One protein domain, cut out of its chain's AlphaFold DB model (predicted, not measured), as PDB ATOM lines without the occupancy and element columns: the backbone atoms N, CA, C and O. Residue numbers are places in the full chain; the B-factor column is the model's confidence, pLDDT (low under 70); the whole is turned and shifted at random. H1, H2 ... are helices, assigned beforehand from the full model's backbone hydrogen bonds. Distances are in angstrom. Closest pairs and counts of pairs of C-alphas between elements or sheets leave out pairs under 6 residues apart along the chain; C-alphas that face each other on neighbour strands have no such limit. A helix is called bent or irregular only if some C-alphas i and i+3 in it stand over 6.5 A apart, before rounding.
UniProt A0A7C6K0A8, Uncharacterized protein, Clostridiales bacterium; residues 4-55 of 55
ATOM      1  N   GLN A   4     -66.005 -14.349  28.918       92.69
ATOM      2  CA  GLN A   4     -64.997 -13.690  29.752       92.69
ATOM      3  C   GLN A   4     -65.326 -13.803  31.246       92.69
ATOM      4  O   GLN A   4     -64.445 -14.116  32.042       92.69
ATOM      5  N   GLU A   5     -66.597 -13.624  31.619       91.62
ATOM      6  CA  GLU A   5     -67.065 -13.830  32.997       91.62
ATOM      7  C   GLU A   5     -66.906 -15.299  33.425       91.62
ATOM      8  O   GLU A   5     -66.445 -15.572  34.532       91.62
ATOM      9  N   CYS A   6     -67.215 -16.255  32.540       93.44
ATOM     10  CA  CYS A   6     -66.994 -17.679  32.805       93.44
ATOM     11  C   CYS A   6     -65.514 -18.003  33.049       93.44
ATOM     12  O   CYS A   6     -65.201 -18.762  33.966       93.44
ATOM     13  N   THR A   7     -64.603 -17.446  32.245       95.75
ATOM     14  CA  THR A   7     -63.157 -17.654  32.407       95.75
ATOM     15  C   THR A   7     -62.668 -17.132  33.752       95.75
ATOM     16  O   THR A   7     -61.975 -17.855  34.460       95.75
ATOM     17  N   GLN A   8     -63.088 -15.932  34.148       96.38
ATOM     18  CA  GLN A   8     -62.700 -15.344  35.433       96.38
ATOM     19  C   GLN A   8     -63.188 -16.178  36.623       96.38
ATOM     20  O   GLN A   8     -62.431 -16.419  37.562       96.38
ATOM     21  N   ILE A   9     -64.429 -16.674  36.565       96.56
ATOM     22  CA  ILE A   9     -64.973 -17.566  37.597       96.56
ATOM     23  C   ILE A   9     -64.169 -18.870  37.657       96.56
ATOM     24  O   ILE A   9     -63.811 -19.319  38.744       96.56
ATOM     25  N   MET A  10     -63.848 -19.471  36.508       96.25
ATOM     26  CA  MET A  10     -63.046 -20.697  36.467       96.25
ATOM     27  C   MET A  10     -61.642 -20.490  37.042       96.25
ATOM     28  O   MET A  10     -61.198 -21.293  37.858       96.25
ATOM     29  N   GLU A  11     -60.959 -19.410  36.669       96.94
ATOM     30  CA  GLU A  11     -59.635 -19.077  37.206       96.94
ATOM     31  C   GLU A  11     -59.663 -18.890  38.725       96.94
ATOM     32  O   GLU A  11     -58.759 -19.348  39.429       96.94
ATOM     33  N   GLN A  12     -60.714 -18.249  39.237       97.06
ATOM     34  CA  GLN A  12     -60.885 -18.054  40.667       97.06
ATOM     35  C   GLN A  12     -61.111 -19.381  41.399       97.06
ATOM     36  O   GLN A  12     -60.423 -19.643  42.383       97.06
ATOM     37  N   LEU A  13     -61.987 -20.252  40.887       97.44
ATOM     38  CA  LEU A  13     -62.229 -21.574  41.472       97.44
ATOM     39  C   LEU A  13     -60.960 -22.434  41.491       97.44
ATOM     40  O   LEU A  13     -60.657 -23.066  42.501       97.44
ATOM     41  N   ILE A  14     -60.184 -22.425  40.403       96.38
ATOM     42  CA  ILE A  14     -58.904 -23.145  40.325       96.38
ATOM     43  C   ILE A  14     -57.927 -22.614  41.378       96.38
ATOM     44  O   ILE A  14     -57.241 -23.395  42.036       96.38
ATOM     45  N   ARG A  15     -57.861 -21.290  41.557       95.88
ATOM     46  CA  ARG A  15     -56.969 -20.668  42.541       95.88
ATOM     47  C   ARG A  15     -57.366 -21.019  43.971       95.88
ATOM     48  O   ARG A  15     -56.497 -21.385  44.758       95.88
ATOM     49  N   GLU A  16     -58.647 -20.893  44.300       97.06
ATOM     50  CA  GLU A  16     -59.176 -21.205  45.631       97.06
ATOM     51  C   GLU A  16     -58.945 -22.676  45.977       97.06
ATOM     52  O   GLU A  16     -58.439 -22.997  47.054       97.06
ATOM     53  N   GLU A  17     -59.215 -23.571  45.030       96.31
ATOM     54  CA  GLU A  17     -58.986 -24.998  45.213       96.31
ATOM     55  C   GLU A  17     -57.492 -25.329  45.336       96.31
ATOM     56  O   GLU A  17     -57.098 -26.106  46.205       96.31
ATOM     57  N   GLY A  18     -56.630 -24.687  44.542       94.38
ATOM     58  CA  GLY A  18     -55.180 -24.849  44.650       94.38
ATOM     59  C   GLY A  18     -54.634 -24.418  46.013       94.38
ATOM     60  O   GLY A  18     -53.795 -25.111  46.586       94.38
ATOM     61  N   GLN A  19     -55.157 -23.326  46.575       94.25
ATOM     62  CA  GLN A  19     -54.829 -22.902  47.938       94.25
ATOM     63  C   GLN A  19     -55.338 -23.900  48.983       94.25
ATOM     64  O   GLN A  19     -54.588 -24.257  49.890       94.25
ATOM     65  N   ARG A  20     -56.578 -24.389  48.843       95.88
ATOM     66  CA  ARG A  20     -57.180 -25.385  49.748       95.88
ATOM     67  C   ARG A  20     -56.376 -26.682  49.798       95.88
ATOM     68  O   ARG A  20     -56.239 -27.282  50.860       95.88
ATOM     69  N   LEU A  21     -55.842 -27.099  48.654       93.50
ATOM     70  CA  LEU A  21     -54.997 -28.283  48.519       93.50
ATOM     71  C   LEU A  21     -53.535 -28.038  48.925       93.50
ATOM     72  O   LEU A  21     -52.752 -28.985  48.953       93.50
ATOM     73  N   GLY A  22     -53.157 -26.795  49.238       94.56
ATOM     74  CA  GLY A  22     -51.786 -26.443  49.598       94.56
ATOM     75  C   GLY A  22     -50.802 -26.571  48.434       94.56
ATOM     76  O   GLY A  22     -49.624 -26.836  48.661       94.56
ATOM     77  N   ILE A  23     -51.256 -26.403  47.186       93.62
ATOM     78  CA  ILE A  23     -50.366 -26.432  46.018       93.62
ATOM     79  C   ILE A  23     -49.296 -25.350  46.188       93.62
ATOM     80  O   ILE A  23     -49.599 -24.182  46.425       93.62
ATOM     81  N   GLY A  24     -48.032 -25.751  46.061       90.50
ATOM     82  CA  GLY A  24     -46.888 -24.863  46.262       90.50
ATOM     83  C   GLY A  24     -46.504 -24.629  47.726       90.50
ATOM     84  O   GLY A  24     -45.580 -23.855  47.972       90.50
ATOM     85  N   SER A  25     -47.151 -25.286  48.700       96.06
ATOM     86  CA  SER A  25     -46.632 -25.314  50.072       96.06
ATOM     87  C   SER A  25     -45.286 -26.052  50.125       96.06
ATOM     88  O   SER A  25     -45.008 -26.885  49.253       96.06
ATOM     89  N   PRO A  26     -44.443 -25.796  51.142       96.88
ATOM     90  CA  PRO A  26     -43.192 -26.530  51.320       96.88
ATOM     91  C   PRO A  26     -43.391 -28.051  51.339       96.88
ATOM     92  O   PRO A  26     -42.636 -28.772  50.694       96.88
ATOM     93  N   GLU A  27     -44.444 -28.537  52.000       95.81
ATOM     94  CA  GLU A  27     -44.777 -29.963  52.084       95.81
ATOM     95  C   GLU A  27     -45.203 -30.525  50.724       95.81
ATOM     96  O   GLU A  27     -44.804 -31.631  50.354       95.81
ATOM     97  N   PHE A  28     -45.993 -29.764  49.958       96.19
ATOM     98  CA  PHE A  28     -46.388 -30.149  48.606       96.19
ATOM     99  C   PHE A  28     -45.170 -30.248  47.685       96.19
ATOM    100  O   PHE A  28     -44.998 -31.255  47.000       96.19
ATOM    101  N   ILE A  29     -44.313 -29.223  47.689       96.56
ATOM    102  CA  ILE A  29     -43.107 -29.169  46.854       96.56
ATOM    103  C   ILE A  29     -42.150 -30.298  47.233       96.56
ATOM    104  O   ILE A  29     -41.628 -30.972  46.348       96.56
ATOM    105  N   GLN A  30     -41.956 -30.548  48.530       97.44
ATOM    106  CA  GLN A  30     -41.114 -31.642  48.999       97.44
ATOM    107  C   GLN A  30     -41.611 -32.987  48.458       97.44
ATOM    108  O   GLN A  30     -40.850 -33.701  47.807       97.44
ATOM    109  N   ARG A  31     -42.892 -33.314  48.665       96.94
ATOM    110  CA  ARG A  31     -43.457 -34.584  48.183       96.94
ATOM    111  C   ARG A  31     -43.426 -34.692  46.663       96.94
ATOM    112  O   ARG A  31     -43.178 -35.772  46.137       96.94
ATOM    113  N   HIS A  32     -43.670 -33.589  45.956       96.75
ATOM    114  CA  HIS A  32     -43.553 -33.545  44.503       96.75
ATOM    115  C   HIS A  32     -42.135 -33.912  44.052       96.75
ATOM    116  O   HIS A  32     -41.978 -34.800  43.216       96.75
ATOM    117  N   ASN A  33     -41.113 -33.296  44.648       97.62
ATOM    118  CA  ASN A  33     -39.717 -33.578  44.319       97.62
ATOM    119  C   ASN A  33     -39.351 -35.035  44.622       97.62
ATOM    120  O   ASN A  33     -38.788 -35.705  43.764       97.62
ATOM    121  N   GLU A  34     -39.745 -35.560  45.785       97.94
ATOM    122  CA  GLU A  34     -39.505 -36.962  46.159       97.94
ATOM    123  C   GLU A  34     -40.093 -37.945  45.131       97.94
ATOM    124  O   GLU A  34     -39.447 -38.928  44.760       97.94
ATOM    125  N   MET A  35     -41.309 -37.675  44.642       97.88
ATOM    126  CA  MET A  35     -41.957 -38.492  43.612       97.88
ATOM    127  C   MET A  35     -41.240 -38.391  42.264       97.88
ATOM    128  O   MET A  35     -41.021 -39.416  41.617       97.88
ATOM    129  N   MET A  36     -40.861 -37.180  41.847       97.75
ATOM    130  CA  MET A  36     -40.145 -36.961  40.588       97.75
ATOM    131  C   MET A  36     -38.772 -37.634  40.599       97.75
ATOM    132  O   MET A  36     -38.422 -38.318  39.644       97.75
ATOM    133  N   GLU A  37     -38.025 -37.521  41.696       98.12
ATOM    134  CA  GLU A  37     -36.739 -38.201  41.859       98.12
ATOM    135  C   GLU A  37     -36.885 -39.727  41.858       98.12
ATOM    136  O   GLU A  37     -36.042 -40.435  41.309       98.12
ATOM    137  N   ALA A  38     -37.936 -40.263  42.486       97.94
ATOM    138  CA  ALA A  38     -38.199 -41.698  42.464       97.94
ATOM    139  C   ALA A  38     -38.503 -42.199  41.046       97.94
ATOM    140  O   ALA A  38     -37.972 -43.234  40.645       97.94
ATOM    141  N   ALA A  39     -39.309 -41.452  40.289       97.75
ATOM    142  CA  ALA A  39     -39.612 -41.769  38.898       97.75
ATOM    143  C   ALA A  39     -38.362 -41.690  38.006       97.75
ATOM    144  O   ALA A  39     -38.144 -42.586  37.196       97.75
ATOM    145  N   ASP A  40     -37.518 -40.673  38.191       97.88
ATOM    146  CA  ASP A  40     -36.279 -40.506  37.423       97.88
ATOM    147  C   ASP A  40     -35.286 -41.649  37.679       97.88
ATOM    148  O   ASP A  40     -34.748 -42.244  36.746       97.88
ATOM    149  N   ARG A  41     -35.116 -42.053  38.947       96.94
ATOM    150  CA  ARG A  41     -34.301 -43.227  39.297       96.94
ATOM    151  C   ARG A  41     -34.816 -44.506  38.641       96.94
ATOM    152  O   ARG A  41     -34.005 -45.288  38.149       96.94
ATOM    153  N   GLN A  42     -36.133 -44.717  38.643       97.19
ATOM    154  CA  GLN A  42     -36.737 -45.887  38.008       97.19
ATOM    155  C   GLN A  42     -36.498 -45.871  36.495       97.19
ATOM    156  O   GLN A  42     -36.032 -46.862  35.945       97.19
ATOM    157  N   LEU A  43     -36.725 -44.729  35.846       96.62
ATOM    158  CA  LEU A  43     -36.497 -44.566  34.414       96.62
ATOM    159  C   LEU A  43     -35.041 -44.864  34.033       96.62
ATOM    160  O   LEU A  43     -34.787 -45.585  33.072       96.62
ATOM    161  N   LEU A  44     -34.075 -44.348  34.797       96.56
ATOM    162  CA  LEU A  44     -32.659 -44.629  34.569       96.56
ATOM    163  C   LEU A  44     -32.335 -46.119  34.711       96.56
ATOM    164  O   LEU A  44     -31.553 -46.650  33.925       96.56
ATOM    165  N   GLN A  45     -32.920 -46.791  35.702       95.69
ATOM    166  CA  GLN A  45     -32.743 -48.229  35.881       95.69
ATOM    167  C   GLN A  45     -33.301 -49.014  34.689       95.69
ATOM    168  O   GLN A  45     -32.615 -49.905  34.186       95.69
ATOM    169  N   ASP A  46     -34.503 -48.670  34.232       95.12
ATOM    170  CA  ASP A  46     -35.158 -49.336  33.106       95.12
ATOM    171  C   ASP A  46     -34.332 -49.163  31.819       95.12
ATOM    172  O   ASP A  46     -33.990 -50.151  31.169       95.12
ATOM    173  N   LEU A  47     -33.868 -47.941  31.535       93.62
ATOM    174  CA  LEU A  47     -32.993 -47.647  30.391       93.62
ATOM    175  C   LEU A  47     -31.669 -48.428  30.431       93.62
ATOM    176  O   LEU A  47     -31.165 -48.861  29.393       93.62
ATOM    177  N   MET A  48     -31.077 -48.618  31.615       92.44
ATOM    178  CA  MET A  48     -29.862 -49.429  31.755       92.44
ATOM    179  C   MET A  48     -30.115 -50.920  31.513       92.44
ATOM    180  O   MET A  48     -29.197 -51.616  31.076       92.44
ATOM    181  N   MET A  49     -31.309 -51.428  31.831       89.31
ATOM    182  CA  MET A  49     -31.663 -52.820  31.548       89.31
ATOM    183  C   MET A  49     -31.900 -53.032  30.056       89.31
ATOM    184  O   MET A  49     -31.305 -53.948  29.498       89.31
ATOM    185  N   GLU A  50     -32.643 -52.140  29.399       85.56
ATOM    186  CA  GLU A  50     -32.862 -52.191  27.946       85.56
ATOM    187  C   GLU A  50     -31.531 -52.217  27.175       85.56
ATOM    188  O   GLU A  50     -31.304 -53.099  26.351       85.56
ATOM    189  N   GLN A  51     -30.574 -51.342  27.519       75.25
ATOM    190  CA  GLN A  51     -29.255 -51.332  26.866       75.25
ATOM    191  C   GLN A  51     -28.456 -52.631  27.053       75.25
ATOM    192  O   GLN A  51     -27.659 -52.995  26.186       75.25
ATOM    193  N   ARG A  52     -28.630 -53.327  28.184       67.31
ATOM    194  CA  ARG A  52     -27.968 -54.615  28.450       67.31
ATOM    195  C   ARG A  52     -28.615 -55.781  27.715       67.31
ATOM    196  O   ARG A  52     -27.936 -56.767  27.477       67.31
ATOM    197  N   GLU A  53     -29.906 -55.700  27.413       72.62
ATOM    198  CA  GLU A  53     -30.616 -56.729  26.646       72.62
ATOM    199  C   GLU A  53     -30.341 -56.612  25.137       72.62
ATOM    200  O   GLU A  53     -30.430 -57.603  24.413       72.62
ATOM    201  N   GLU A  54     -29.959 -55.421  24.668       65.88
ATOM    202  CA  GLU A  54     -29.589 -55.151  23.272       65.88
ATOM    203  C   GLU A  54     -28.102 -55.409  22.936       65.88
ATOM    204  O   GLU A  54     -27.724 -55.309  21.764       65.88
ATOM    205  N   THR A  55     -27.253 -55.741  23.923       54.00
ATOM    206  CA  THR A  55     -25.814 -56.050  23.743       54.00
ATOM    207  C   THR A  55     -25.476 -57.514  23.991       54.00
ATOM    208  O   THR A  55     -24.601 -58.026  23.250       54.00
TER     209      THR A  55
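Overview. This is residues 4 to 55 of the 55 residues of an uncharacterized protein of Clostridiales bacterium (UniProt A0A7C6K0A8). Two straight helices, the shorter H1 and the longer H2, make the two arms of a wide-open V or L, joined at the corner by a tight link and with nothing packed between the arms. H2 is the long arm, and the two arms do not fold back on each other. The printed part has 52 residues with two named helices, H1 then H2, and no named strand; the class is all helix. The whole is extended, with a radius of gyration of the C-alphas of 19.2 A and spans of 60 by 27 by 8 A.

Arrangement. H1, residues 4 to 20, and H2, residues 26 to 53, are apart, with no C-alpha of the one within 8 A of the other. The z coordinate of the C-alphas goes from 29.752 at Gln 4 to 49.748 at Arg 20 in H1, and from 51.320 at Pro 26 to 26.646 at Glu 53 in H2. A tight link of 5 residues, 21 to 25, joins them. Residues 4 to 14, 16 to 22, 25 to 31 and 33 to 55 stand free. In H1 and H2 every O i to N i+4 pair is within hydrogen-bond range. Neither helix is bent or irregular.

Along the chain. H1 has 17 residues and begins at C-alpha 4, at (-64.997, -13.690, 29.752); it measures 24.4 A from first to last C-alpha. H2 has 28 residues and begins at C-alpha 26, at (-43.192, -26.530, 51.320). It ends at C-alpha 53, at (-30.616, -56.729, 26.646), and measures 41.0 A.

Size, cuts and confidence. The two C-alphas farthest apart are those of Glu 5 and Thr 55, 59.7 A. The printed part has no cut and ends at Thr 55, the chain's last residue. The one link, from H1 to H2, is tight. The mean pLDDT of the printed part is 92.8; residues 52, 54 and 55 are under 70.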